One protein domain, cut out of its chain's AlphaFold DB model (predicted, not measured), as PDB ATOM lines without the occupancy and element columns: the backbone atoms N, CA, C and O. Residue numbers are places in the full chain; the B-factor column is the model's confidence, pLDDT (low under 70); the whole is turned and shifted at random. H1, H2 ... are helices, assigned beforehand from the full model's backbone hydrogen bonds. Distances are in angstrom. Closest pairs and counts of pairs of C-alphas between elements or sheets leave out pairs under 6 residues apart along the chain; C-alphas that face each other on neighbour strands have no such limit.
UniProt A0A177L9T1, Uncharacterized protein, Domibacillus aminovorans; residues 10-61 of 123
ATOM      1  N   GLU A  10     -32.672  33.667 -10.388       89.56
ATOM      2  CA  GLU A  10     -32.930  34.908 -11.125       89.56
ATOM      3  C   GLU A  10     -33.933  34.683 -12.264       89.56
ATOM      4  O   GLU A  10     -34.825  35.487 -12.522       89.56
ATOM      5  N   LYS A  11     -33.826  33.533 -12.935       90.06
ATOM      6  CA  LYS A  11     -34.723  33.157 -14.032       90.06
ATOM      7  C   LYS A  11     -36.119  32.794 -13.532       90.06
ATOM      8  O   LYS A  11     -37.100  33.018 -14.238       90.06
ATOM      9  N   ILE A  12     -36.204  32.206 -12.340       91.88
ATOM     10  CA  ILE A  12     -37.477  31.909 -11.683       91.88
ATOM     11  C   ILE A  12     -38.205  33.215 -11.377       91.88
ATOM     12  O   ILE A  12     -39.358  33.366 -11.781       91.88
ATOM     13  N   GLU A  13     -37.529  34.163 -10.732       90.81
ATOM     14  CA  GLU A  13     -38.117  35.461 -10.401       90.81
ATOM     15  C   GLU A  13     -38.555  36.210 -11.655       90.81
ATOM     16  O   GLU A  13     -39.721  36.599 -11.746       90.81
ATOM     17  N   GLN A  14     -37.677  36.307 -12.659       90.44
ATOM     18  CA  GLN A  14     -38.004  36.973 -13.917       90.44
ATOM     19  C   GLN A  14     -39.233  36.348 -14.585       90.44
ATOM     20  O   GLN A  14     -40.151  37.065 -14.956       90.44
ATOM     21  N   SER A  15     -39.323  35.013 -14.652       91.88
ATOM     22  CA  SER A  15     -40.484  34.348 -15.266       91.88
ATOM     23  C   SER A  15     -41.809  34.669 -14.562       91.88
ATOM     24  O   SER A  15     -42.854  34.782 -15.203       91.88
ATOM     25  N   ILE A  16     -41.778  34.849 -13.238       91.50
ATOM     26  CA  ILE A  16     -42.961  35.194 -12.447       91.50
ATOM     27  C   ILE A  16     -43.312  36.676 -12.610       91.50
ATOM     28  O   ILE A  16     -44.498  37.018 -12.665       91.50
ATOM     29  N   ILE A  17     -42.303  37.547 -12.701       89.75
ATOM     30  CA  ILE A  17     -42.474  38.975 -12.988       89.75
ATOM     31  C   ILE A  17     -43.085  39.152 -14.379       89.75
ATOM     32  O   ILE A  17     -44.135  39.781 -14.485       89.75
ATOM     33  N   ASP A  18     -42.531  38.508 -15.406       90.19
ATOM     34  CA  ASP A  18     -43.042  38.557 -16.781       90.19
ATOM     35  C   ASP A  18     -44.501  38.078 -16.849       90.19
ATOM     36  O   ASP A  18     -45.354  38.689 -17.500       90.19
ATOM     37  N   PHE A  19     -44.832  37.002 -16.123       91.56
ATOM     38  CA  PHE A  19     -46.212  36.531 -16.014       91.56
ATOM     39  C   PHE A  19     -47.125  37.594 -15.393       91.56
ATOM     40  O   PHE A  19     -48.250  37.791 -15.863       91.56
ATOM     41  N   ARG A  20     -46.662  38.272 -14.336       89.12
ATOM     42  CA  ARG A  20     -47.418  39.334 -13.672       89.12
ATOM     43  C   ARG A  20     -47.607  40.541 -14.573       89.12
ATOM     44  O   ARG A  20     -48.713  41.066 -14.607       89.12
ATOM     45  N   GLU A  21     -46.579  40.971 -15.289       87.56
ATOM     46  CA  GLU A  21     -46.677  42.083 -16.236       87.56
ATOM     47  C   GLU A  21     -47.676  41.769 -17.350       87.56
ATOM     48  O   GLU A  21     -48.521  42.598 -17.679       87.56
ATOM     49  N   LYS A  22     -47.659  40.532 -17.856       88.69
ATOM     50  CA  LYS A  22     -48.571  40.085 -18.911       88.69
ATOM     51  C   LYS A  22     -50.025  39.940 -18.450       88.69
ATOM     52  O   LYS A  22     -50.935  40.256 -19.210       88.69
ATOM     53  N   ASN A  23     -50.259  39.423 -17.243       87.75
ATOM     54  CA  ASN A  23     -51.603  39.059 -16.766       87.75
ATOM     55  C   ASN A  23     -52.173  40.014 -15.700       87.75
ATOM     56  O   ASN A  23     -53.305  39.832 -15.253       87.75
ATOM     57  N   GLY A  24     -51.389  40.983 -15.228       86.00
ATOM     58  CA  GLY A  24     -51.743  41.890 -14.132       86.00
ATOM     59  C   GLY A  24     -51.798  41.237 -12.743       86.00
ATOM     60  O   GLY A  24     -52.188  41.887 -11.773       86.00
ATOM     61  N   ARG A  25     -51.429  39.956 -12.614       87.88
ATOM     62  CA  ARG A  25     -51.498  39.187 -11.360       87.88
ATOM     63  C   ARG A  25     -50.389  38.149 -11.258       87.88
ATOM     64  O   ARG A  25     -49.909  37.646 -12.266       87.88
ATOM     65  N   PHE A  26     -50.049  37.759 -10.034       89.75
ATOM     66  CA  PHE A  26     -49.179  36.607  -9.802       89.75
ATOM     67  C   PHE A  26     -49.859  35.287 -10.219       89.75
ATOM     68  O   PHE A  26     -51.092  35.175 -10.119       89.75
ATOM     69  N   PRO A  27     -49.079  34.282 -10.662       90.06
ATOM     70  CA  PRO A  27     -49.621  32.983 -11.035       90.06
ATOM     71  C   PRO A  27     -50.279  32.270  -9.850       90.06
ATOM     72  O   PRO A  27     -49.906  32.420  -8.679       90.06
ATOM     73  N   TYR A  28     -51.307  31.483 -10.148       86.75
ATOM     74  CA  TYR A  28     -51.872  30.544  -9.198       86.75
ATOM     75  C   TYR A  28     -51.029  29.276  -9.129       86.75
ATOM     76  O   TYR A  28     -50.301  28.903 -10.042       86.75
ATOM     77  N   THR A  29     -51.190  28.555  -8.026       85.50
ATOM     78  CA  THR A  29     -50.478  27.310  -7.737       85.50
ATOM     79  C   THR A  29     -50.622  26.240  -8.827       85.50
ATOM     80  O   THR A  29     -49.711  25.432  -8.987       85.50
ATOM     81  N   HIS A  30     -51.747  26.219  -9.550       85.19
ATOM     82  CA  HIS A  30     -52.016  25.275 -10.639       85.19
ATOM     83  C   HIS A  30     -51.491  25.740 -12.007       85.19
ATOM     84  O   HIS A  30     -51.420  24.920 -12.904       85.19
ATOM     85  N   GLU A  31     -51.110  27.014 -12.153       87.19
ATOM     86  CA  GLU A  31     -50.514  27.577 -13.380       87.19
ATOM     87  C   GLU A  31     -48.979  27.487 -13.358       87.19
ATOM     88  O   GLU A  31     -48.306  27.806 -14.332       87.19
ATOM     89  N   MET A  32     -48.401  27.074 -12.225       88.62
ATOM     90  CA  MET A  32     -46.968  26.826 -12.080       88.62
ATOM     91  C   MET A  32     -46.590  25.500 -12.743       88.62
ATOM     92  O   MET A  32     -46.329  24.494 -12.069       88.62
ATOM     93  N   ASP A  33     -46.566  25.506 -14.067       87.62
ATOM     94  CA  ASP A  33     -46.165  24.385 -14.898       87.62
ATOM     95  C   ASP A  33     -45.219  24.826 -16.024       87.62
ATOM     96  O   ASP A  33     -45.077  26.006 -16.351       87.62
ATOM     97  N   ASN A  34     -44.544  23.838 -16.613       82.50
ATOM     98  CA  ASN A  34     -43.592  24.089 -17.689       82.50
ATOM     99  C   ASN A  34     -44.274  24.537 -18.996       82.50
ATOM    100  O   ASN A  34     -43.593  25.106 -19.844       82.50
ATOM    101  N   GLU A  35     -45.566  24.248 -19.191       81.69
ATOM    102  CA  GLU A  35     -46.310  24.622 -20.407       81.69
ATOM    103  C   GLU A  35     -46.602  26.126 -20.426       81.69
ATOM    104  O   GLU A  35     -46.528  26.775 -21.467       81.69
ATOM    105  N   SER A  36     -46.811  26.694 -19.244       79.62
ATOM    106  CA  SER A  36     -47.010  28.115 -18.980       79.62
ATOM    107  C   SER A  36     -45.693  28.890 -18.874       79.62
ATOM    108  O   SER A  36     -45.699  30.049 -18.466       79.62
ATOM    109  N   TYR A  37     -44.559  28.272 -19.234       84.56
ATOM    110  CA  TYR A  37     -43.206  28.834 -19.108       84.56
ATOM    111  C   TYR A  37     -42.819  29.233 -17.676       84.56
ATOM    112  O   TYR A  37     -41.930  30.060 -17.470       84.56
ATOM    113  N   LEU A  38     -43.449  28.609 -16.680       90.12
ATOM    114  CA  LEU A  38     -43.194  28.845 -15.267       90.12
ATOM    115  C   LEU A  38     -42.466  27.649 -14.636       90.12
ATOM    116  O   LEU A  38     -42.546  26.514 -15.114       90.12
ATOM    117  N   PRO A  39     -41.726  27.857 -13.538       90.56
ATOM    118  CA  PRO A  39     -41.176  26.745 -12.788       90.56
ATOM    119  C   PRO A  39     -42.308  25.994 -12.092       90.56
ATOM    120  O   PRO A  39     -43.196  26.594 -11.487       90.56
ATOM    121  N   THR A  40     -42.239  24.662 -12.084       91.06
ATOM    122  CA  THR A  40     -43.134  23.886 -11.216       91.06
ATOM    123  C   THR A  40     -42.905  24.243  -9.749       91.06
ATOM    124  O   THR A  40     -41.787  24.576  -9.358       91.06
ATOM    125  N   ARG A  41     -43.918  24.078  -8.890       90.62
ATOM    126  CA  ARG A  41     -43.769  24.307  -7.435       90.62
ATOM    127  C   ARG A  41     -42.589  23.566  -6.811       90.62
ATOM    128  O   ARG A  41     -41.916  24.107  -5.942       90.62
ATOM    129  N   LYS A  42     -42.366  22.315  -7.231       90.06
ATOM    130  CA  LYS A  42     -41.255  21.489  -6.735       90.06
ATOM    131  C   LYS A  42     -39.916  22.087  -7.149       90.06
ATOM    132  O   LYS A  42     -38.995  22.132  -6.344       90.06
ATOM    133  N   THR A  43     -39.825  22.561  -8.390       90.75
ATOM    134  CA  THR A  43     -38.634  23.250  -8.888       90.75
ATOM    135  C   THR A  43     -38.406  24.565  -8.156       90.75
ATOM    136  O   THR A  43     -37.285  24.812  -7.732       90.75
ATOM    137  N   PHE A  44     -39.459  25.361  -7.970       93.00
ATOM    138  CA  PHE A  44     -39.400  26.622  -7.240       93.00
ATOM    139  C   PHE A  44     -38.843  26.404  -5.832       93.00
ATOM    140  O   PHE A  44     -37.813  26.970  -5.497       93.00
ATOM    141  N   LEU A  45     -39.455  25.502  -5.056       92.62
ATOM    142  CA  LEU A  45     -39.019  25.204  -3.691       92.62
ATOM    143  C   LEU A  45     -37.572  24.699  -3.634       92.62
ATOM    144  O   LEU A  45     -36.825  25.085  -2.747       92.62
ATOM    145  N   ARG A  46     -37.168  23.840  -4.576       92.25
ATOM    146  CA  ARG A  46     -35.812  23.279  -4.601       92.25
ATOM    147  C   ARG A  46     -34.736  24.330  -4.883       92.25
ATOM    148  O   ARG A  46     -33.621  24.161  -4.418       92.25
ATOM    149  N   ILE A  47     -35.037  25.331  -5.710       92.25
ATOM    150  CA  ILE A  47     -34.054  26.329  -6.158       92.25
ATOM    151  C   ILE A  47     -34.070  27.575  -5.271       92.25
ATOM    152  O   ILE A  47     -33.014  28.127  -4.996       92.25
ATOM    153  N   MET A  48     -35.254  28.009  -4.834       89.69
ATOM    154  CA  MET A  48     -35.433  29.219  -4.027       89.69
ATOM    155  C   MET A  48     -35.381  28.944  -2.521       89.69
ATOM    156  O   MET A  48     -35.398  29.884  -1.739       89.69
ATOM    157  N   GLU A  49     -35.418  27.672  -2.111       92.56
ATOM    158  CA  GLU A  49     -35.441  27.231  -0.704       92.56
ATOM    159  C   GLU A  49     -36.602  27.804   0.140       92.56
ATOM    160  O   GLU A  49     -36.664  27.620   1.352       92.56
ATOM    161  N   ILE A  50     -37.592  28.422  -0.512       91.06
ATOM    162  CA  ILE A  50     -38.813  28.972   0.080       91.06
ATOM    163  C   ILE A  50     -40.036  28.483  -0.698       91.06
ATOM    164  O   ILE A  50     -39.982  28.184  -1.897       91.06
ATOM    165  N   THR A  51     -41.182  28.376  -0.022       89.38
ATOM    166  CA  THR A  51     -42.423  28.036  -0.717       89.38
ATOM    167  C   THR A  51     -42.885  29.211  -1.578       89.38
ATOM    168  O   THR A  51     -42.802  30.368  -1.173       89.38
ATOM    169  N   TYR A  52     -43.446  28.918  -2.756       89.25
ATOM    170  CA  TYR A  52     -44.019  29.959  -3.616       89.25
ATOM    171  C   TYR A  52     -45.079  30.805  -2.891       89.25
ATOM    172  O   TYR A  52     -45.180  32.003  -3.126       89.25
ATOM    173  N   SER A  53     -45.856  30.199  -1.990       85.75
ATOM    174  CA  SER A  53     -46.865  30.915  -1.210       85.75
ATOM    175  C   SER A  53     -46.249  31.938  -0.259       85.75
ATOM    176  O   SER A  53     -46.810  33.018  -0.112       85.75
ATOM    177  N   ASP A  54     -45.127  31.613   0.382       86.69
ATOM    178  CA  ASP A  54     -44.455  32.534   1.303       86.69
ATOM    179  C   ASP A  54     -43.715  33.628   0.532       86.69
ATOM    180  O   ASP A  54     -43.948  34.805   0.794       86.69
ATOM    181  N   TRP A  55     -42.985  33.257  -0.525       89.81
ATOM    182  CA  TRP A  55     -42.382  34.219  -1.452       89.81
ATOM    183  C   TRP A  55     -43.428  35.191  -2.020       89.81
ATOM    184  O   TRP A  55     -43.225  36.403  -2.046       89.81
ATOM    185  N   ARG A  56     -44.607  34.689  -2.411       87.19
ATOM    186  CA  ARG A  56     -45.696  35.524  -2.928       87.19
ATOM    187  C   ARG A  56     -46.230  36.497  -1.880       87.19
ATOM    188  O   ARG A  56     -46.551  37.615  -2.251       87.19
ATOM    189  N   LYS A  57     -46.343  36.123  -0.602       82.31
ATOM    190  CA  LYS A  57     -46.800  37.061   0.444       82.31
ATOM    191  C   LYS A  57     -45.869  38.264   0.554       82.31
ATOM    192  O   LYS A  57     -46.339  39.387   0.706       82.31
ATOM    193  N   GLU A  58     -44.566  38.036   0.448       82.75
ATOM    194  CA  GLU A  58     -43.559  39.097   0.506       82.75
ATOM    195  C   GLU A  58     -43.636  40.029  -0.714       82.75
ATOM    196  O   GLU A  58     -43.534  41.247  -0.565       82.75
ATOM    197  N   HIS A  59     -43.899  39.467  -1.898       82.69
ATOM    198  CA  HIS A  59     -43.833  40.176  -3.182       82.69
ATOM    199  C   HIS A  59     -45.191  40.669  -3.720       82.69
ATOM    200  O   HIS A  59     -45.233  41.472  -4.654       82.69
ATOM    201  N   ASP A  60     -46.312  40.223  -3.147       78.56
ATOM    202  CA  ASP A  60     -47.672  40.612  -3.528       78.56
ATOM    203  C   ASP A  60     -48.259  41.622  -2.518       78.56
ATOM    204  O   ASP A  60     -48.842  41.229  -1.499       78.56
ATOM    205  N   PRO A  61     -48.168  42.941  -2.787       65.44
ATOM    206  CA  PRO A  61     -48.713  43.962  -1.894       65.44
ATOM    207  C   PRO A  61     -50.238  43.868  -1.743       65.44
ATOM    208  O   PRO A  61     -50.776  44.356  -0.751       65.44
TER     209      PRO A  61
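Overview. This is residues 10 to 61 of the 123 residues of an uncharacterized protein of Domibacillus aminovorans (UniProt A0A177L9T1). Three helices whose centres make a triangle form a rounded body: H1, the longest, runs along one side, H2 is set at a steep angle near the first residues of H1, and H3 follows after a tight turn, away from H1. A long link, residues 24 to 40, loops round from the last residue of H1 to H2. The printed part has 52 residues, with three named helices in the order H1, H2, H3 and no named strand; the class is all helix. The whole is compact, with a radius of gyration of the C-alphas of 10.0 A and spans of 26 by 26 by 21 A.

Arrangement. H1, residues 10 to 23, touches no helix. It is close to but not clearly touching H2, residues 41 to 48; their closest C-alphas, those of Ile 12 and Phe 44, are 7.2 A apart. These two run opposite ways at a steep tilt of 51 degrees. H2 only just touches H3, residues 52 to 59, with 3 pairs of C-alphas within 8 A, the closest being those of Phe 44 and Tyr 52 at 6.8 A. H2 and H3 run the same way at a steep tilt of 56 degrees. H1 and H3 are apart. In H1, H2 and H3 every O i to N i+4 pair is within hydrogen-bond range.

Along the chain. H1 measures 19.9 A from C-alpha 10 at (-32.930, 34.908, -11.125) to C-alpha 23 at (-51.603, 39.059, -16.766). H2 measures 10.3 A from first to last C-alpha. H3 measures 10.2 A and ends with C-alpha 59 at (-43.833, 40.176, -3.182).

Size, cuts and confidence. The two C-alphas farthest apart, those of Glu 35 and Pro 61, are 26.9 A apart. The printed part has no cut. The link from H1 to H2 is long, with 17 residues, and that from H2 to H3 is tight, with 3. The mean pLDDT of the printed part is 87.9, and residue 61 is under 70.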